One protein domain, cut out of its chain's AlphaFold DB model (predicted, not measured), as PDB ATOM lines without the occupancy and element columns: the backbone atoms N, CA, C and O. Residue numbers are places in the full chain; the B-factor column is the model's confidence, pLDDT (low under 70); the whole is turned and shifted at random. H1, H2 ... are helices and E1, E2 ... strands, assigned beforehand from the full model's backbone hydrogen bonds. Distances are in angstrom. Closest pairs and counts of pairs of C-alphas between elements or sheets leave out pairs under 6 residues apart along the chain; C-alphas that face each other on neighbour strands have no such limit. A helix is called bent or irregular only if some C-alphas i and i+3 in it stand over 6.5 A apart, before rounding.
ATOM      1  N   TYR A  52     -14.492  35.585  19.175       92.56
ATOM      2  CA  TYR A  52     -13.568  34.839  20.022       92.56
ATOM      3  C   TYR A  52     -12.290  34.443  19.279       92.56
ATOM      4  O   TYR A  52     -11.187  34.789  19.710       92.56
ATOM      5  N   GLU A  53     -12.429  33.735  18.159       94.62
ATOM      6  CA  GLU A  53     -11.296  33.255  17.364       94.62
ATOM      7  C   GLU A  53     -10.449  34.394  16.763       94.62
ATOM      8  O   GLU A  53      -9.234  34.387  16.980       94.62
ATOM      9  N   PRO A  54     -11.019  35.393  16.054       96.44
ATOM     10  CA  PRO A  54     -10.214  36.410  15.380       96.44
ATOM     11  C   PRO A  54      -9.560  37.414  16.331       96.44
ATOM     12  O   PRO A  54      -8.506  37.948  15.990       96.44
ATOM     13  N   TYR A  55     -10.137  37.684  17.509       96.69
ATOM     14  CA  TYR A  55      -9.665  38.776  18.369       96.69
ATOM     15  C   TYR A  55      -9.298  38.336  19.785       96.69
ATOM     16  O   TYR A  55      -8.194  38.635  20.256       96.69
ATOM     17  N   LEU A  56     -10.195  37.639  20.489       95.62
ATOM     18  CA  LEU A  56      -9.996  37.351  21.913       95.62
ATOM     19  C   LEU A  56      -8.923  36.291  22.141       95.62
ATOM     20  O   LEU A  56      -8.040  36.497  22.968       95.62
ATOM     21  N   LYS A  57      -8.949  35.185  21.397       94.19
ATOM     22  CA  LYS A  57      -8.007  34.071  21.553       94.19
ATOM     23  C   LYS A  57      -6.545  34.486  21.315       94.19
ATOM     24  O   LYS A  57      -5.713  34.170  22.175       94.19
ATOM     25  N   PRO A  58      -6.195  35.268  20.271       95.12
ATOM     26  CA  PRO A  58      -4.854  35.838  20.139       95.12
ATOM     27  C   PRO A  58      -4.437  36.703  21.337       95.12
ATOM     28  O   PRO A  58      -3.315  36.575  21.827       95.12
ATOM     29  N   LEU A  59      -5.330  37.539  21.874       95.88
ATOM     30  CA  LEU A  59      -5.032  38.372  23.046       95.88
ATOM     31  C   LEU A  59      -4.920  37.536  24.333       95.88
ATOM     32  O   LEU A  59      -4.042  37.780  25.163       95.88
ATOM     33  N   TYR A  60      -5.732  36.490  24.482       94.06
ATOM     34  CA  TYR A  60      -5.637  35.529  25.577       94.06
ATOM     35  C   TYR A  60      -4.314  34.761  25.560       94.06
ATOM     36  O   TYR A  60      -3.715  34.560  26.622       94.06
ATOM     37  N   SER A  61      -3.783  34.422  24.382       91.44
ATOM     38  CA  SER A  61      -2.437  33.839  24.258       91.44
ATOM     39  C   SER A  61      -1.334  34.760  24.816       91.44
ATOM     40  O   SER A  61      -0.257  34.304  25.190       91.44
ATOM     41  N   ARG A  62      -1.642  36.057  24.953       92.31
ATOM     42  CA  ARG A  62      -0.763  37.130  25.437       92.31
ATOM     43  C   ARG A  62      -1.119  37.617  26.835       92.31
ATOM     44  O   ARG A  62      -0.763  38.731  27.212       92.31
ATOM     45  N   LEU A  63      -1.800  36.770  27.606       93.19
ATOM     46  CA  LEU A  63      -2.178  37.021  28.997       93.19
ATOM     47  C   LEU A  63      -3.163  38.182  29.193       93.19
ATOM     48  O   LEU A  63      -3.328  38.657  30.312       93.19
ATOM     49  N   TRP A  64      -3.868  38.616  28.145       95.75
ATOM     50  CA  TRP A  64      -5.073  39.410  28.365       95.75
ATOM     51  C   TRP A  64      -6.147  38.538  28.993       95.75
ATOM     52  O   TRP A  64      -6.234  37.345  28.704       95.75
ATOM     53  N   ARG A  65      -6.964  39.100  29.873       95.75
ATOM     54  CA  ARG A  65      -7.992  38.357  30.602       95.75
ATOM     55  C   ARG A  65      -9.211  39.225  30.862       95.75
ATOM     56  O   ARG A  65      -9.157  40.454  30.804       95.75
ATOM     57  N   VAL A  66     -10.321  38.564  31.168       95.38
ATOM     58  CA  VAL A  66     -11.543  39.205  31.646       95.38
ATOM     59  C   VAL A  66     -11.527  39.243  33.163       95.38
ATOM     60  O   VAL A  66     -11.396  38.214  33.822       95.38
ATOM     61  N   TYR A  67     -11.707  40.434  33.717       93.12
ATOM     62  CA  TYR A  67     -11.767  40.674  35.148       93.12
ATOM     63  C   TYR A  67     -13.182  41.024  35.568       93.12
ATOM     64  O   TYR A  67     -13.896  41.784  34.905       93.12
ATOM     65  N   LEU A  68     -13.554  40.496  36.729       89.56
ATOM     66  CA  LEU A  68     -14.773  40.864  37.420       89.56
ATOM     67  C   LEU A  68     -14.461  41.866  38.506       89.56
ATOM     68  O   LEU A  68     -13.669  41.604  39.410       89.56
ATOM     69  N   ARG A  69     -15.147  43.002  38.447       83.38
ATOM     70  CA  ARG A  69     -15.033  44.007  39.485       83.38
ATOM     71  C   ARG A  69     -16.304  44.119  40.301       83.38
ATOM     72  O   ARG A  69     -17.395  44.332  39.764       83.38
ATOM     73  N   PHE A  70     -16.121  44.026  41.613       75.56
ATOM     74  CA  PHE A  70     -17.140  44.319  42.608       75.56
ATOM     75  C   PHE A  70     -16.979  45.770  43.044       75.56
ATOM     76  O   PHE A  70     -15.889  46.189  43.440       75.56
ATOM     77  N   ASP A  71     -18.051  46.549  42.955       68.88
ATOM     78  CA  ASP A  71     -18.057  47.873  43.558       68.88
ATOM     79  C   ASP A  71     -18.222  47.698  45.074       68.88
ATOM     80  O   ASP A  71     -19.268  47.270  45.557       68.88
ATOM     81  N   THR A  72     -17.149  47.947  45.822       58.53
ATOM     82  CA  THR A  72     -17.013  47.576  47.240       58.53
ATOM     83  C   THR A  72     -17.892  48.397  48.190       58.53
ATOM     84  O   THR A  72     -17.848  48.169  49.394       58.53
ATOM     85  N   GLY A  73     -18.667  49.358  47.679       62.19
ATOM     86  CA  GLY A  73     -19.508  50.248  48.484       62.19
ATOM     87  C   GLY A  73     -20.987  49.864  48.570       62.19
ATOM     88  O   GLY A  73     -21.674  50.356  49.459       62.19
ATOM     89  N   GLU A  74     -21.502  49.005  47.685       56.44
ATOM     90  CA  GLU A  74     -22.939  48.708  47.634       56.44
ATOM     91  C   GLU A  74     -23.209  47.238  47.261       56.44
ATOM     92  O   GLU A  74     -22.910  46.824  46.139       56.44
ATOM     93  N   PRO A  75     -23.864  46.444  48.133       56.06
ATOM     94  CA  PRO A  75     -24.100  45.008  47.919       56.06
ATOM     95  C   PRO A  75     -25.016  44.678  46.726       56.06
ATOM     96  O   PRO A  75     -25.209  43.511  46.399       56.06
ATOM     97  N   ARG A  76     -25.591  45.694  46.068       57.41
ATOM     98  CA  ARG A  76     -26.464  45.557  44.893       57.41
ATOM     99  C   ARG A  76     -25.865  46.124  43.605       57.41
ATOM    100  O   ARG A  76     -26.542  46.098  42.575       57.41
ATOM    101  N   ARG A  77     -24.637  46.658  43.618       61.22
ATOM    102  CA  ARG A  77     -24.076  47.254  42.400       61.22
ATOM    103  C   ARG A  77     -23.732  46.206  41.351       61.22
ATOM    104  O   ARG A  77     -23.261  45.106  41.637       61.22
ATOM    105  N   LYS A  78     -24.021  46.591  40.106       66.25
ATOM    106  CA  LYS A  78     -23.859  45.787  38.896       66.25
ATOM    107  C   LYS A  78     -22.395  45.357  38.778       66.25
ATOM    108  O   LYS A  78     -21.515  46.209  38.710       66.25
ATOM    109  N   ARG A  79     -22.154  44.046  38.718       78.38
ATOM    110  CA  ARG A  79     -20.840  43.487  38.375       78.38
ATOM    111  C   ARG A  79     -20.445  44.000  36.993       78.38
ATOM    112  O   ARG A  79     -21.245  43.927  36.056       78.38
ATOM    113  N   GLN A  80     -19.247  44.560  36.897       87.88
ATOM    114  CA  GLN A  80     -18.706  45.088  35.651       87.88
ATOM    115  C   GLN A  80     -17.602  44.162  35.155       87.88
ATOM    116  O   GLN A  80     -16.762  43.715  35.940       87.88
ATOM    117  N   LEU A  81     -17.647  43.880  33.856       92.19
ATOM    118  CA  LEU A  81     -16.579  43.195  33.150       92.19
ATOM    119  C   LEU A  81     -15.550  44.226  32.710       92.19
ATOM    120  O   LEU A  81     -15.920  45.319  32.276       92.19
ATOM    121  N   PHE A  82     -14.286  43.849  32.818       95.44
ATOM    122  CA  PHE A  82     -13.156  44.589  32.282       95.44
ATOM    123  C   PHE A  82     -12.278  43.640  31.489       95.44
ATOM    124  O   PHE A  82     -12.124  42.483  31.870       95.44
ATOM    125  N   PHE A  83     -11.679  44.134  30.418       97.62
ATOM    126  CA  PHE A  83     -10.665  43.411  29.671       97.62
ATOM    127  C   PHE A  83      -9.307  44.039  29.955       97.62
ATOM    128  O   PHE A  83      -9.137  45.244  29.763       97.62
ATOM    129  N   GLY A  84      -8.369  43.263  30.488       97.19
ATOM    130  CA  GLY A  84      -7.127  43.816  31.015       97.19
ATOM    131  C   GLY A  84      -5.951  42.860  30.992       97.19
ATOM    132  O   GLY A  84      -6.085  41.703  30.595       97.19
ATOM    133  N   LYS A  85      -4.800  43.372  31.421       95.75
ATOM    134  CA  LYS A  85      -3.531  42.649  31.487       95.75
ATOM    135  C   LYS A  85      -2.618  43.255  32.552       95.75
ATOM    136  O   LYS A  85      -2.556  44.478  32.722       95.75
ATOM    137  N   HIS A  86      -1.872  42.388  33.230       94.81
ATOM    138  CA  HIS A  86      -0.720  42.765  34.043       94.81
ATOM    139  C   HIS A  86       0.554  42.784  33.188       94.81
ATOM    140  O   HIS A  86       0.823  41.870  32.411       94.81
ATOM    141  N   MET A  87       1.340  43.843  33.331       95.19
ATOM    142  CA  MET A  87       2.568  44.092  32.583       95.19
ATOM    143  C   MET A  87       3.684  44.417  33.564       95.19
ATOM    144  O   MET A  87       3.504  45.235  34.467       95.19
ATOM    145  N   VAL A  88       4.835  43.775  33.383       94.50
ATOM    146  CA  VAL A  88       5.995  43.937  34.263       94.50
ATOM    147  C   VAL A  88       7.138  44.553  33.476       94.50
ATOM    148  O   VAL A  88       7.447  44.130  32.361       94.50
ATOM    149  N   PHE A  89       7.753  45.568  34.068       95.12
ATOM    150  CA  PHE A  89       8.880  46.298  33.510       95.12
ATOM    151  C   PHE A  89      10.148  46.000  34.298       95.12
ATOM    152  O   PHE A  89      10.099  45.561  35.446       95.12
ATOM    153  N   VAL A  90      11.307  46.242  33.691       95.81
ATOM    154  CA  VAL A  90      12.593  46.054  34.380       95.81
ATOM    155  C   VAL A  90      12.731  47.008  35.569       95.81
ATOM    156  O   VAL A  90      13.300  46.634  36.590       95.81
ATOM    157  N   ASN A  91      12.177  48.218  35.468       95.94
ATOM    158  CA  ASN A  91      12.183  49.222  36.529       95.94
ATOM    159  C   ASN A  91      10.917  50.101  36.479       95.94
ATOM    160  O   ASN A  91      10.077  49.965  35.585       95.94
ATOM    161  N   ALA A  92      10.766  50.973  37.478       97.12
ATOM    162  CA  ALA A  92       9.613  51.862  37.603       97.12
ATOM    163  C   ALA A  92       9.583  52.968  36.531       97.12
ATOM    164  O   ALA A  92       8.495  53.353  36.105       97.12
ATOM    165  N   ASP A  93      10.744  53.425  36.055       98.12
ATOM    166  CA  ASP A  93      10.838  54.495  35.056       98.12
ATOM    167  C   ASP A  93      10.246  54.046  33.711       98.12
ATOM    168  O   ASP A  93       9.407  54.737  33.134       98.12
ATOM    169  N   TYR A  94      10.572  52.832  33.252       98.25
ATOM    170  CA  TYR A  94       9.969  52.262  32.040       98.25
ATOM    171  C   TYR A  94       8.470  52.000  32.192       98.25
ATOM    172  O   TYR A  94       7.715  52.180  31.236       98.25
ATOM    173  N   ALA A  95       8.020  51.606  33.387       98.00
ATOM    174  CA  ALA A  95       6.592  51.493  33.669       98.00
ATOM    175  C   ALA A  95       5.892  52.860  33.554       98.00
ATOM    176  O   ALA A  95       4.813  52.947  32.967       98.00
ATOM    177  N   GLU A  96       6.509  53.931  34.056       98.44
ATOM    178  CA  GLU A  96       5.972  55.291  33.954       98.44
ATOM    179  C   GLU A  96       5.924  55.786  32.496       98.44
ATOM    180  O   GLU A  96       4.906  56.334  32.061       98.44
ATOM    181  N   GLU A  97       6.990  55.566  31.720       98.50
ATOM    182  CA  GLU A  97       7.035  55.872  30.281       98.50
ATOM    183  C   GLU A  97       5.923  55.147  29.517       98.50
ATOM    184  O   GLU A  97       5.174  55.766  28.751       98.50
ATOM    185  N   TYR A  98       5.742  53.854  29.789       98.50
ATOM    186  CA  TYR A  98       4.668  53.068  29.199       98.50
ATOM    187  C   TYR A  98       3.284  53.620  29.563       98.50
ATOM    188  O   TYR A  98       2.433  53.781  28.687       98.50
ATOM    189  N   VAL A  99       3.050  53.979  30.831       98.62
ATOM    190  CA  VAL A  99       1.781  54.581  31.278       98.62
ATOM    191  C   VAL A  99       1.504  55.906  30.561       98.62
ATOM    192  O   VAL A  99       0.353  56.171  30.199       98.62
ATOM    193  N   LYS A 100       2.525  56.735  30.312       98.56
ATOM    194  CA  LYS A 100       2.381  57.962  29.507       98.56
ATOM    195  C   LYS A 100       1.959  57.630  28.073       98.56
ATOM    196  O   LYS A 100       0.989  58.208  27.585       98.56
ATOM    197  N   GLY A 101       2.614  56.660  27.432       98.50
ATOM    198  CA  GLY A 101       2.238  56.192  26.093       98.50
ATOM    199  C   GLY A 101       0.805  55.651  26.034       98.50
ATOM    200  O   GLY A 101       0.035  55.999  25.138       98.50
ATOM    201  N   LEU A 102       0.401  54.880  27.042       98.31
ATOM    202  CA  LEU A 102      -0.945  54.326  27.158       98.31
ATOM    203  C   LEU A 102      -2.017  55.417  27.301       98.31
ATOM    204  O   LEU A 102      -3.079  55.318  26.687       98.31
ATOM    205  N   LYS A 103      -1.738  56.494  28.046       98.25
ATOM    206  CA  LYS A 103      -2.630  57.665  28.134       98.25
ATOM    207  C   LYS A 103      -2.833  58.341  26.780       98.25
ATOM    208  O   LYS A 103      -3.972  58.618  26.418       98.25
ATOM    209  N   VAL A 104      -1.762  58.510  26.000       98.44
ATOM    210  CA  VAL A 104      -1.853  59.044  24.629       98.44
ATOM    211  C   VAL A 104      -2.703  58.132  23.735       98.44
ATOM    212  O   VAL A 104      -3.467  58.620  22.902       98.44
ATOM    213  N   LEU A 105      -2.609  56.806  23.895       98.19
ATOM    214  CA  LEU A 105      -3.454  55.862  23.155       98.19
ATOM    215  C   LEU A 105      -4.941  55.999  23.516       98.19
ATOM    216  O   LEU A 105      -5.770  56.002  22.603       98.19
ATOM    217  N   MET A 106      -5.269  56.127  24.805       98.12
ATOM    218  CA  MET A 106      -6.646  56.318  25.290       98.12
ATOM    219  C   MET A 106      -7.252  57.621  24.759       98.12
ATOM    220  O   MET A 106      -8.339  57.612  24.178       98.12
ATOM    221  N   GLU A 107      -6.501  58.722  24.845       97.75
ATOM    222  CA  GLU A 107      -6.914  60.028  24.327       97.75
ATOM    223  C   GLU A 107      -7.190  59.974  22.817       97.75
ATOM    224  O   GLU A 107      -8.278  60.326  22.363       97.75
ATOM    225  N   LYS A 108      -6.254  59.428  22.025       97.19
ATOM    226  CA  LYS A 108      -6.434  59.265  20.569       97.19
ATOM    227  C   LYS A 108      -7.610  58.357  20.209       97.19
ATOM    228  O   LYS A 108      -8.210  58.512  19.144       97.19
ATOM    229  N   ALA A 109      -7.914  57.366  21.044       95.38
ATOM    230  CA  ALA A 109      -9.053  56.481  20.833       95.38
ATOM    231  C   ALA A 109     -10.393  57.128  21.217       95.38
ATOM    232  O   ALA A 109     -11.429  56.615  20.782       95.38
ATOM    233  N   ALA A 110     -10.374  58.236  21.971       96.06
ATOM    234  CA  ALA A 110     -11.532  58.783  22.673       96.06
ATOM    235  C   ALA A 110     -12.260  57.686  23.470       96.06
ATOM    236  O   ALA A 110     -13.477  57.515  23.358       96.06
ATOM    237  N   HIS A 111     -11.476  56.875  24.184       96.25
ATOM    238  CA  HIS A 111     -11.963  55.755  24.979       96.25
ATOM    239  C   HIS A 111     -11.064  55.568  26.199       96.25
ATOM    240  O   HIS A 111      -9.848  55.410  26.066       96.25
ATOM    241  N   ASP A 112     -11.667  55.624  27.381       94.81
ATOM    242  CA  ASP A 112     -10.944  55.601  28.647       94.81
ATOM    243  C   ASP A 112     -10.646  54.168  29.113       94.81
ATOM    244  O   ASP A 112     -11.293  53.183  28.748       94.81
ATOM    245  N   GLY A 113      -9.654  54.047  29.987       95.50
ATOM    246  CA  GLY A 113      -9.338  52.805  30.669       95.50
ATOM    247  C   GLY A 113      -8.814  53.056  32.074       95.50
ATOM    248  O   GLY A 113      -8.435  54.162  32.458       95.50
ATOM    249  N   HIS A 114      -8.810  51.997  32.866       95.62
ATOM    250  CA  HIS A 114      -8.241  51.981  34.193       95.62
ATOM    251  C   HIS A 114      -6.766  51.589  34.127       95.62
ATOM    252  O   HIS A 114      -6.424  50.515  33.638       95.62
ATOM    253  N   VAL A 115      -5.905  52.445  34.669       97.12
ATOM    254  CA  VAL A 115      -4.474  52.181  34.813       97.12
ATOM    255  C   VAL A 115      -4.123  52.217  36.291       97.12
ATOM    256  O   VAL A 115      -4.410  53.196  36.982       97.12
ATOM    257  N   GLN A 116      -3.460  51.170  36.761       96.00
ATOM    258  CA  GLN A 116      -2.857  51.113  38.080       96.00
ATOM    259  C   GLN A 116      -1.381  50.767  37.933       96.00
ATOM    260  O   GLN A 116      -1.036  49.738  37.365       96.00
ATOM    261  N   GLN A 117      -0.516  51.608  38.487       96.38
ATOM    262  CA  GLN A 117       0.917  51.353  38.557       96.38
ATOM    263  C   GLN A 117       1.325  51.138  40.014       96.38
ATOM    264  O   GLN A 117       0.942  51.915  40.891       96.38
ATOM    265  N   VAL A 118       2.100  50.084  40.266       95.56
ATOM    266  CA  VAL A 118       2.769  49.820  41.544       95.56
ATOM    267  C   VAL A 118       4.203  49.429  41.227       95.56
ATOM    268  O   VAL A 118       4.450  48.349  40.694       95.56
ATOM    269  N   GLU A 119       5.139  50.325  41.542       95.56
ATOM    270  CA  GLU A 119       6.560  50.171  41.206       95.56
ATOM    271  C   GLU A 119       6.744  49.944  39.689       95.56
ATOM    272  O   GLU A 119       6.307  50.765  38.878       95.56
ATOM    273  N   ASN A 120       7.361  48.828  39.306       95.69
ATOM    274  CA  ASN A 120       7.590  48.394  37.929       95.69
ATOM    275  C   ASN A 120       6.443  47.543  37.347       95.69
ATOM    276  O   ASN A 120       6.593  46.968  36.270       95.69
ATOM    277  N   ASN A 121       5.313  47.422  38.047       95.50
ATOM    278  CA  ASN A 121       4.149  46.671  37.587       95.50
ATOM    279  C   ASN A 121       3.043  47.631  37.151       95.50
ATOM    280  O   ASN A 121       2.652  48.530  37.899       95.50
ATOM    281  N   VAL A 122       2.490  47.395  35.965       96.81
ATOM    282  CA  VAL A 122       1.343  48.125  35.426       96.81
ATOM    283  C   VAL A 122       0.205  47.144  35.207       96.81
ATOM    284  O   VAL A 122       0.337  46.164  34.482       96.81
ATOM    285  N   PHE A 123      -0.940  47.423  35.811       96.19
ATOM    286  CA  PHE A 123      -2.205  46.807  35.454       96.19
ATOM    287  C   PHE A 123      -3.001  47.790  34.605       96.19
ATOM    288  O   PHE A 123      -3.260  48.920  35.025       96.19
ATOM    289  N   TYR A 124      -3.395  47.351  33.416       97.69
ATOM    290  CA  TYR A 124      -4.314  48.090  32.566       97.69
ATOM    291  C   TYR A 124      -5.562  47.261  32.326       97.69
ATOM    292  O   TYR A 124      -5.471  46.069  32.044       97.69
ATOM    293  N   ALA A 125      -6.723  47.898  32.413       97.50
ATOM    294  CA  ALA A 125      -7.992  47.276  32.096       97.50
ATOM    295  C   ALA A 125      -8.962  48.302  31.517       97.50
ATOM    296  O   ALA A 125      -8.993  49.446  31.954       97.50
ATOM    297  N   THR A 126      -9.787  47.906  30.559       97.88
ATOM    298  CA  THR A 126     -10.748  48.797  29.902       97.88
ATOM    299  C   THR A 126     -12.114  48.127  29.792       97.88
ATOM    300  O   THR A 126     -12.235  46.897  29.833       97.88
ATOM    301  N   ASN A 127     -13.153  48.953  29.775       96.88
ATOM    302  CA  ASN A 127     -14.509  48.566  29.437       96.88
ATOM    303  C   ASN A 127     -15.250  49.767  28.844       96.88
ATOM    304  O   ASN A 127     -14.882  50.925  29.041       96.88
ATOM    305  N   THR A 128     -16.353  49.493  28.162       96.56
ATOM    306  CA  THR A 128     -17.206  50.525  27.585       96.56
ATOM    307  C   THR A 128     -18.421  50.757  28.473       96.56
ATOM    308  O   THR A 128     -19.305  49.907  28.583       96.56
ATOM    309  N   HIS A 129     -18.479  51.928  29.117       93.44
ATOM    310  CA  HIS A 129     -19.561  52.298  30.038       93.44
ATOM    311  C   HIS A 129     -20.927  52.441  29.350       93.44
ATOM    312  O   HIS A 129     -21.933  52.017  29.918       93.44
ATOM    313  N   SER A 130     -20.945  52.985  28.133       94.44
ATOM    314  CA  SER A 130     -22.142  53.204  27.304       94.44
ATOM    315  C   SER A 130     -22.515  51.994  26.438       94.44
ATOM    316  O   SER A 130     -23.275  52.113  25.476       94.44
ATOM    317  N   ALA A 131     -21.951  50.818  26.729       95.19
ATOM    318  CA  ALA A 131     -22.193  49.631  25.925       95.19
ATOM    319  C   ALA A 131     -23.634  49.125  26.053       95.19
ATOM    320  O   ALA A 131     -24.298  49.307  27.076       95.19
ATOM    321  N   LYS A 132     -24.091  48.405  25.033       94.56
ATOM    322  CA  LYS A 132     -25.325  47.619  25.046       94.56
ATOM    323  C   LYS A 132     -24.997  46.148  24.850       94.56
ATOM    324  O   LYS A 132     -24.077  45.806  24.120       94.56
ATOM    325  N   ARG A 133     -25.751  45.265  25.503       91.06
ATOM    326  CA  ARG A 133     -25.524  43.817  25.385       91.06
ATOM    327  C   ARG A 133     -25.850  43.297  23.982       91.06
ATOM    328  O   ARG A 133     -25.144  42.439  23.468       91.06
ATOM    329  N   ASP A 134     -26.934  43.807  23.418       92.38
ATOM    330  CA  ASP A 134     -27.504  43.452  22.124       92.38
ATOM    331  C   ASP A 134     -28.223  44.689  21.549       92.38
ATOM    332  O   ASP A 134     -28.358  45.711  22.238       92.38
ATOM    333  N   ALA A 135     -28.615  44.641  20.275       91.44
ATOM    334  CA  ALA A 135     -29.236  45.780  19.595       91.44
ATOM    335  C   ALA A 135     -30.610  46.128  20.199       91.44
ATOM    336  O   ALA A 135     -31.009  47.294  20.238       91.44
ATOM    337  N   GLU A 136     -31.301  45.119  20.727       91.31
ATOM    338  CA  GLU A 136     -32.624  45.203  21.335       91.31
ATOM    339  C   GLU A 136     -32.584  45.742  22.777       91.31
ATOM    340  O   GLU A 136     -33.621  46.111  23.344       91.31
ATOM    341  N   ALA A 137     -31.398  45.818  23.391       89.44
ATOM    342  CA  ALA A 137     -31.232  46.260  24.765       89.44
ATOM    343  C   ALA A 137     -31.694  47.715  24.940       89.44
ATOM    344  O   ALA A 137     -31.114  48.675  24.418       89.44
ATOM    345  N   ARG A 138     -32.725  47.880  25.777       89.56
ATOM    346  CA  ARG A 138     -33.296  49.189  26.136       89.56
ATOM    347  C   ARG A 138     -32.379  50.036  27.014       89.56
ATOM    348  O   ARG A 138     -32.545  51.249  27.075       89.56
ATOM    349  N   HIS A 139     -31.446  49.406  27.719       89.12
ATOM    350  CA  HIS A 139     -30.592  50.066  28.698       89.12
ATOM    351  C   HIS A 139     -29.125  49.764  28.441       89.12
ATOM    352  O   HIS A 139     -28.770  48.664  28.020       89.12
ATOM    353  N   GLU A 140     -28.285  50.738  28.768       92.00
ATOM    354  CA  GLU A 140     -26.841  50.574  28.755       92.00
ATOM    355  C   GLU A 140     -26.396  49.639  29.883       92.00
ATOM    356  O   GLU A 140     -26.858  49.685  31.035       92.00
ATOM    357  N   VAL A 141     -25.486  48.747  29.521       90.00
ATOM    358  CA  VAL A 141     -24.903  47.737  30.382       90.00
ATOM    359  C   VAL A 141     -23.400  47.743  30.110       90.00
ATOM    360  O   VAL A 141     -22.985  47.204  29.084       90.00
ATOM    361  N   PRO A 142     -22.573  48.296  31.021       92.00
ATOM    362  CA  PRO A 142     -21.131  48.315  30.832       92.00
ATOM    363  C   PRO A 142     -20.576  46.919  30.559       92.00
ATOM    364  O   PRO A 142     -20.923  45.969  31.277       92.00
ATOM    365  N   GLY A 143     -19.720  46.814  29.550       94.12
ATOM    366  CA  GLY A 143     -19.128  45.557  29.111       94.12
ATOM    367  C   GLY A 143     -17.974  45.771  28.145       94.12
ATOM    368  O   GLY A 143     -17.492  46.890  27.992       94.12
ATOM    369  N   ILE A 144     -17.522  44.677  27.539       97.25
ATOM    370  CA  ILE A 144     -16.362  44.655  26.646       97.25
ATOM    371  C   ILE A 144     -16.870  44.756  25.206       97.25
ATOM    372  O   ILE A 144     -17.733  43.978  24.803       97.25
ATOM    373  N   THR A 145     -16.356  45.721  24.453       97.81
ATOM    374  CA  THR A 145     -16.739  46.023  23.066       97.81
ATOM    375  C   THR A 145     -15.505  46.060  22.159       97.81
ATOM    376  O   THR A 145     -14.366  45.916  22.613       97.81
ATOM    377  N   TYR A 146     -15.686  46.330  20.864       98.12
ATOM    378  CA  TYR A 146     -14.554  46.566  19.963       98.12
ATOM    379  C   TYR A 146     -13.711  47.793  20.322       98.12
ATOM    380  O   TYR A 146     -12.539  47.833  19.952       98.12
ATOM    381  N   HIS A 147     -14.237  48.785  21.050       98.06
ATOM    382  CA  HIS A 147     -13.388  49.873  21.551       98.06
ATOM    383  C   HIS A 147     -12.307  49.337  22.498       98.06
ATOM    384  O   HIS A 147     -11.135  49.701  22.370       98.06
ATOM    385  N   ASP A 148     -12.699  48.409  23.373       98.38
ATOM    386  CA  ASP A 148     -11.835  47.763  24.358       98.38
ATOM    387  C   ASP A 148     -10.797  46.859  23.683       98.38
ATOM    388  O   ASP A 148      -9.602  46.981  23.950       98.38
ATOM    389  N   ILE A 149     -11.226  46.013  22.734       98.31
ATOM    390  CA  ILE A 149     -10.324  45.146  21.954       98.31
ATOM    391  C   ILE A 149      -9.298  45.980  21.176       98.31
ATOM    392  O   ILE A 149      -8.105  45.675  21.185       98.31
ATOM    393  N   ARG A 150      -9.724  47.070  20.527       98.38
ATOM    394  CA  ARG A 150      -8.812  47.945  19.769       98.38
ATOM    395  C   ARG A 150      -7.769  48.597  20.665       98.38
ATOM    396  O   ARG A 150      -6.615  48.705  20.251       98.38
ATOM    397  N   LEU A 151      -8.160  49.059  21.855       98.25
ATOM    398  CA  LEU A 151      -7.201  49.586  22.824       98.25
ATOM    399  C   LEU A 151      -6.259  48.496  23.320       98.25
ATOM    400  O   LEU A 151      -5.058  48.742  23.368       98.25
ATOM    401  N   ALA A 152      -6.769  47.297  23.604       98.38
ATOM    402  CA  ALA A 152      -5.954  46.175  24.049       98.38
ATOM    403  C   ALA A 152      -4.871  45.801  23.030       98.38
ATOM    404  O   ALA A 152      -3.699  45.716  23.384       98.38
ATOM    405  N   ILE A 153      -5.227  45.691  21.746       98.31
ATOM    406  CA  ILE A 153      -4.263  45.413  20.670       98.31
ATOM    407  C   ILE A 153      -3.192  46.507  20.592       98.31
ATOM    408  O   ILE A 153      -2.010  46.208  20.444       98.31
ATOM    409  N   LYS A 154      -3.574  47.787  20.689       98.25
ATOM    410  CA  LYS A 154      -2.614  48.902  20.633       98.25
ATOM    411  C   LYS A 154      -1.707  48.959  21.862       98.25
ATOM    412  O   LYS A 154      -0.519  49.217  21.713       98.25
ATOM    413  N   ALA A 155      -2.263  48.722  23.046       98.38
ATOM    414  CA  ALA A 155      -1.514  48.647  24.293       98.38
ATOM    415  C   ALA A 155      -0.513  47.484  24.255       98.38
ATOM    416  O   ALA A 155       0.643  47.660  24.619       98.38
ATOM    417  N   GLU A 156      -0.923  46.328  23.727       97.75
ATOM    418  CA  GLU A 156      -0.050  45.169  23.545       97.75
ATOM    419  C   GLU A 156       1.100  45.461  22.577       97.75
ATOM    420  O   GLU A 156       2.242  45.184  22.921       97.75
ATOM    421  N   LYS A 157       0.830  46.094  21.423       97.19
ATOM    422  CA  LYS A 157       1.885  46.535  20.488       97.19
ATOM    423  C   LYS A 157       2.884  47.466  21.165       97.19
ATOM    424  O   LYS A 157       4.084  47.249  21.064       97.19
ATOM    425  N   LEU A 158       2.380  48.468  21.890       97.94
ATOM    426  CA  LEU A 158       3.230  49.387  22.642       97.94
ATOM    427  C   LEU A 158       4.083  48.621  23.657       97.94
ATOM    428  O   LEU A 158       5.267  48.892  23.780       97.94
ATOM    429  N   TRP A 159       3.511  47.653  24.373       97.19
ATOM    430  CA  TRP A 159       4.242  46.859  25.359       97.19
ATOM    431  C   TRP A 159       5.302  45.948  24.718       97.19
ATOM    432  O   TRP A 159       6.407  45.827  25.253       97.19
ATOM    433  N   GLU A 160       5.010  45.352  23.557       94.56
ATOM    434  CA  GLU A 160       5.966  44.538  22.794       94.56
ATOM    435  C   GLU A 160       7.232  45.324  22.426       94.56
ATOM    436  O   GLU A 160       8.321  44.758  22.490       94.56
ATOM    437  N   GLU A 161       7.134  46.624  22.132       95.75
ATOM    438  CA  GLU A 161       8.306  47.478  21.868       95.75
ATOM    439  C   GLU A 161       9.270  47.519  23.069       95.75
ATOM    440  O   GLU A 161      10.496  47.437  22.909       95.75
ATOM    441  N   TYR A 162       8.730  47.572  24.292       95.81
ATOM    442  CA  TYR A 162       9.525  47.508  25.521       95.81
ATOM    443  C   TYR A 162      10.068  46.098  25.754       95.81
ATOM    444  O   TYR A 162      11.218  45.954  26.170       95.81
ATOM    445  N   ALA A 163       9.280  45.058  25.475       91.94
ATOM    446  CA  ALA A 163       9.709  43.671  25.644       91.94
ATOM    447  C   ALA A 163      10.870  43.311  24.698       91.94
ATOM    448  O   ALA A 163      11.882  42.776  25.147       91.94
ATOM    449  N   VAL A 164      10.771  43.678  23.415       91.38
ATOM    450  CA  VAL A 164      11.827  43.472  22.403       91.38
ATOM    451  C   VAL A 164      13.103  44.231  22.768       91.38
ATOM    452  O   VAL A 164      14.203  43.720  22.583       91.38
ATOM    453  N   SER A 165      12.967  45.417  23.364       92.50
ATOM    454  CA  SER A 165      14.098  46.225  23.838       92.50
ATOM    455  C   SER A 165      14.670  45.769  25.191       92.50
ATOM    456  O   SER A 165      15.466  46.495  25.781       92.50
ATOM    457  N   ALA A 166      14.236  44.617  25.721       93.00
ATOM    458  CA  ALA A 166      14.588  44.110  27.052       93.00
ATOM    459  C   ALA A 166      14.287  45.087  28.212       93.00
ATOM    460  O   ALA A 166      14.915  45.025  29.266       93.00
ATOM    461  N   LYS A 167      13.307  45.983  28.031       94.38
ATOM    462  CA  LYS A 167      12.802  46.928  29.046       94.38
ATOM    463  C   LYS A 167      11.573  46.398  29.792       94.38
ATOM    464  O   LYS A 167      11.214  46.931  30.844       94.38
ATOM    465  N   ALA A 168      10.944  45.346  29.272       93.81
ATOM    466  CA  ALA A 168       9.836  44.638  29.900       93.81
ATOM    467  C   ALA A 168      10.091  43.129  29.961       93.81
ATOM    468  O   ALA A 168      10.836  42.572  29.157       93.81
ATOM    469  N   THR A 169       9.460  42.469  30.929       89.94
ATOM    470  CA  THR A 169       9.579  41.029  31.164       89.94
ATOM    471  C   THR A 169       8.239  40.339  30.953       89.94
ATOM    472  O   THR A 169       7.199  40.799  31.425       89.94
ATOM    473  N   ILE A 170       8.253  39.197  30.255       83.12
ATOM    474  CA  ILE A 170       7.069  38.336  30.176       83.12
ATOM    475  C   ILE A 170       6.823  37.740  31.559       83.12
ATOM    476  O   ILE A 170       7.690  37.086  32.139       83.12
ATOM    477  N   GLN A 171       5.616  37.947  32.070       78.50
ATOM    478  CA  GLN A 171       5.188  37.375  33.333       78.50
ATOM    479  C   GLN A 171       5.043  35.852  33.187       78.50
ATOM    480  O   GLN A 171       4.239  35.366  32.392       78.50
ATOM    481  N   SER A 172       5.801  35.076  33.964       66.62
ATOM    482  CA  SER A 172       5.675  33.617  34.013       66.62
ATOM    483  C   SER A 172       4.497  33.201  34.904       66.62
ATOM    484  O   SER A 172       4.688  32.719  36.013       66.62
ATOM    485  N   GLY A 173       3.265  33.448  34.447       58.97
ATOM    486  CA  GLY A 173       2.014  32.785  34.870       58.97
ATOM    487  C   GLY A 173       1.622  32.684  36.361       58.97
ATOM    488  O   GLY A 173       0.559  32.143  36.635       58.97
ATOM    489  N   SER A 174       2.409  33.164  37.330       53.84
ATOM    490  CA  SER A 174       2.218  32.863  38.766       53.84
ATOM    491  C   SER A 174       1.857  34.067  39.643       53.84
ATOM    492  O   SER A 174       1.610  33.915  40.840       53.84
ATOM    493  N   LEU A 175       1.780  35.270  39.075       56.56
ATOM    494  CA  LEU A 175       1.497  36.496  39.822       56.56
ATOM    495  C   LEU A 175      -0.008  36.731  39.964       56.56
ATOM    496  O   LEU A 175      -0.544  37.602  39.297       56.56
ATOM    497  N   GLY A 176      -0.677  35.964  40.831       66.75
ATOM    498  CA  GLY A 176      -1.981  36.321  41.422       66.75
ATOM    499  C   GLY A 176      -3.071  36.816  40.459       66.75
ATOM    500  O   GLY A 176      -3.955  37.563  40.883       66.75
ATOM    501  N   ASP A 177      -2.992  36.448  39.180       79.38
ATOM    502  CA  ASP A 177      -3.866  36.971  38.145       79.38
ATOM    503  C   ASP A 177      -5.238  36.319  38.300       79.38
ATOM    504  O   ASP A 177      -5.417  35.122  38.084       79.38
ATOM    505  N   SER A 178      -6.205  37.119  38.740       83.19
ATOM    506  CA  SER A 178      -7.594  36.686  38.929       83.19
ATOM    507  C   SER A 178      -8.420  36.737  37.643       83.19
ATOM    508  O   SER A 178      -9.613  36.428  37.663       83.19
ATOM    509  N   GLY A 179      -7.810  37.161  36.535       85.81
ATOM    510  CA  GLY A 179      -8.462  37.241  35.245       85.81
ATOM    511  C   GLY A 179      -8.768  35.858  34.670       85.81
ATOM    512  O   GLY A 179      -7.985  34.917  34.791       85.81
ATOM    513  N   VAL A 180      -9.907  35.740  33.990       90.06
ATOM    514  CA  VAL A 180     -10.346  34.502  33.334       90.06
ATOM    515  C   VAL A 180     -10.356  34.651  31.814       90.06
ATOM    516  O   VAL A 180     -10.563  35.742  31.281       90.06
ATOM    517  N   MET A 181     -10.120  33.549  31.105       91.44
ATOM    518  CA  MET A 181     -10.413  33.448  29.673       91.44
ATOM    519  C   MET A 181     -11.863  33.002  29.523       91.44
ATOM    520  O   MET A 181     -12.301  32.110  30.250       91.44
ATOM    521  N   VAL A 182     -12.608  33.618  28.611       90.06
ATOM    522  CA  VAL A 182     -14.006  33.255  28.363       90.06
ATOM    523  C   VAL A 182     -14.238  33.143  26.867       90.06
ATOM    524  O   VAL A 182     -13.802  34.000  26.107       90.06
ATOM    525  N   GLU A 183     -14.910  32.078  26.449       88.00
ATOM    526  CA  GLU A 183     -15.256  31.873  25.038       88.00
ATOM    527  C   GLU A 183     -16.401  32.794  24.617       88.00
ATOM    528  O   GLU A 183     -16.332  33.432  23.576       88.00
ATOM    529  N   SER A 184     -17.400  32.955  25.491       90.62
ATOM    530  CA  SER A 184     -18.526  33.868  25.286       90.62
ATOM    531  C   SER A 184     -18.575  34.939  26.373       90.62
ATOM    532  O   SER A 184     -18.979  34.692  27.517       90.62
ATOM    533  N   ILE A 185     -18.207  36.168  26.011       89.56
ATOM    534  CA  ILE A 185     -18.300  37.343  26.895       89.56
ATOM    535  C   ILE A 185     -19.761  37.616  27.264       89.56
ATOM    536  O   ILE A 185     -20.070  37.952  28.414       89.56
ATOM    537  N   ARG A 186     -20.679  37.437  26.307       86.62
ATOM    538  CA  ARG A 186     -22.115  37.663  26.499       86.62
ATOM    539  C   ARG A 186     -22.723  36.649  27.463       86.62
ATOM    540  O   ARG A 186     -23.419  37.055  28.406       86.62
ATOM    541  N   ALA A 187     -22.442  35.357  27.279       84.38
ATOM    542  CA  ALA A 187     -22.920  34.316  28.183       84.38
ATOM    543  C   ALA A 187     -22.316  34.488  29.582       84.38
ATOM    544  O   ALA A 187     -23.050  34.478  30.574       84.38
ATOM    545  N   PHE A 188     -21.006  34.750  29.668       84.25
ATOM    546  CA  PHE A 188     -20.319  34.977  30.938       84.25
ATOM    547  C   PHE A 188     -20.867  36.195  31.688       84.25
ATOM    548  O   PHE A 188     -21.218  36.110  32.864       84.25
ATOM    549  N   GLY A 189     -21.021  37.341  31.022       80.44
ATOM    550  CA  GLY A 189     -21.567  38.535  31.666       80.44
ATOM    551  C   GLY A 189     -23.021  38.371  32.112       80.44
ATOM    552  O   GLY A 189     -23.419  38.938  33.134       80.44
ATOM    553  N   THR A 190     -23.807  37.565  31.394       80.81
ATOM    554  CA  THR A 190     -25.185  37.233  31.779       80.81
ATOM    555  C   THR A 190     -25.212  36.316  33.003       80.81
ATOM    556  O   THR A 190     -25.917  36.615  33.972       80.81
ATOM    557  N   SER A 191     -24.398  35.255  33.015       77.50
ATOM    558  CA  SER A 191     -24.332  34.307  34.134       77.50
ATOM    559  C   SER A 191     -23.860  34.997  35.416       77.50
ATOM    560  O   SER A 191     -24.531  34.928  36.449       77.50
ATOM    561  N   VAL A 192     -22.799  35.798  35.326       77.19
ATOM    562  CA  VAL A 192     -22.256  36.600  36.425       77.19
ATOM    563  C   VAL A 192     -23.308  37.527  37.033       77.19
ATOM    564  O   VAL A 192     -23.315  37.709  38.250       77.19
ATOM    565  N   ARG A 193     -24.185  38.132  36.225       65.31
ATOM    566  CA  ARG A 193     -25.243  39.037  36.709       65.31
ATOM    567  C   ARG A 193     -26.413  38.296  37.342       65.31
ATOM    568  O   ARG A 193     -26.953  38.781  38.331       65.31
ATOM    569  N   SER A 194     -26.785  37.142  36.791       61.81
ATOM    570  CA  SER A 194     -27.821  36.278  37.372       61.81
ATOM    571  C   SER A 194     -27.387  35.625  38.688       61.81
ATOM    572  O   SER A 194     -28.229  35.206  39.482       61.81
ATOM    573  N   TRP A 195     -26.078  35.565  38.950       58.62
ATOM    574  CA  TRP A 195     -25.545  34.939  40.148       58.62
ATOM    575  C   TRP A 195     -25.769  35.817  41.390       58.62
ATOM    576  O   TRP A 195     -24.927  36.621  41.792       58.62
TER     577      TRP A 195
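AT A GLANCE: This is residues 52 to 195 of the 234 residues of an uncharacterized protein of Phanerochaete carnosa (strain HHB-10118-sp) (UniProt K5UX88). What is the main picture? A strongly twisted sheet of four strands, E1 to E4, has two long helices, H2 and H3, side by side over one face and running along the strands. Short H1 packs on H3, H4 sits by E1 and E2, and residues 72 to 77 stick out. What makes it up, and how large is it? The printed part has 144 residues with four named helices and four named strands, in the order H1 E1 E2 H2 E3 E4 H3 H4; the sheet's order is E1, E2, E4, E3, all antiparallel, and the class is mixed. It is compact, with a radius of gyration of the C-alphas of 15.5 A, and elongated, spanning 47 by 30 by 29 A.

IN THESE COORDINATES: Where are the strands? E2, residues 80 to 89, is 27.7 A long and begins at C-alpha 80 (-18.706, 45.088, 35.651). E1 is residues 65 to 69, E3 113 to 118 and E4 121 to 126. Where are the helices? H2, residues 92 to 109, is 25.5 A long, and H3, residues 146 to 164, is 26.7 A. H1, residues 52 to 60, begins at C-alpha 52 (-13.568, 34.839, 20.022); H4, residues 185 to 194, ends at C-alpha 194 (-27.821, 36.278, 37.372).

HOW THE PARTS SIT: Which N and O atoms pair in the sheet? Within hydrogen-bond range are N 67 and O 82 in the hairpin E1 and E2, N 85 and O 124 between E2 and E4, and N 116 and O 123 in the hairpin E3 and E4, each 2.8 A. Which helices are on it? H2, H3 and H4 on one face make two layers, helices on one face of a sheet. H2 lies over E4 at a height over the sheet of 9.6 A, only just not over E3, on which 2 of its C-alphas fall; H3 lies over E2 and E4 at 9.5 A. E2, H2, E3 form a split strand-helix-strand unit, E4 between the two strands, with a right-handed crossover. How do helices meet? H2 and H3 touch, closest C-alphas Leu 102 and Ala 155 at 6.4 A, opposite ways at a shallow tilt of 32 degrees. H1 only grazes the sheet and touches H3 with residues 149 to 153 of H3 alone, closest C-alphas Tyr 55 and Ile 149 at 7.3 A; H4 touches no helix. Are their backbones complete? Every O i to N i+4 pair is within hydrogen-bond range in H2 and H4, 14 of 15 in H3 and 3 of 5 in H1, which is irregular, but only just: C-alphas 54 and 57 are 7.0 A apart.

THE WHOLE: What is farthest apart? The C-alphas of Arg 138 and Ala 166, 48.2 A. Which links are long? E4 to H3 and H3 to H4, with 19 and 20 residues; the printed part has no cut. Where is confidence low? Residues 71 to 78, 172 to 176 and 193 to 195 are under 70.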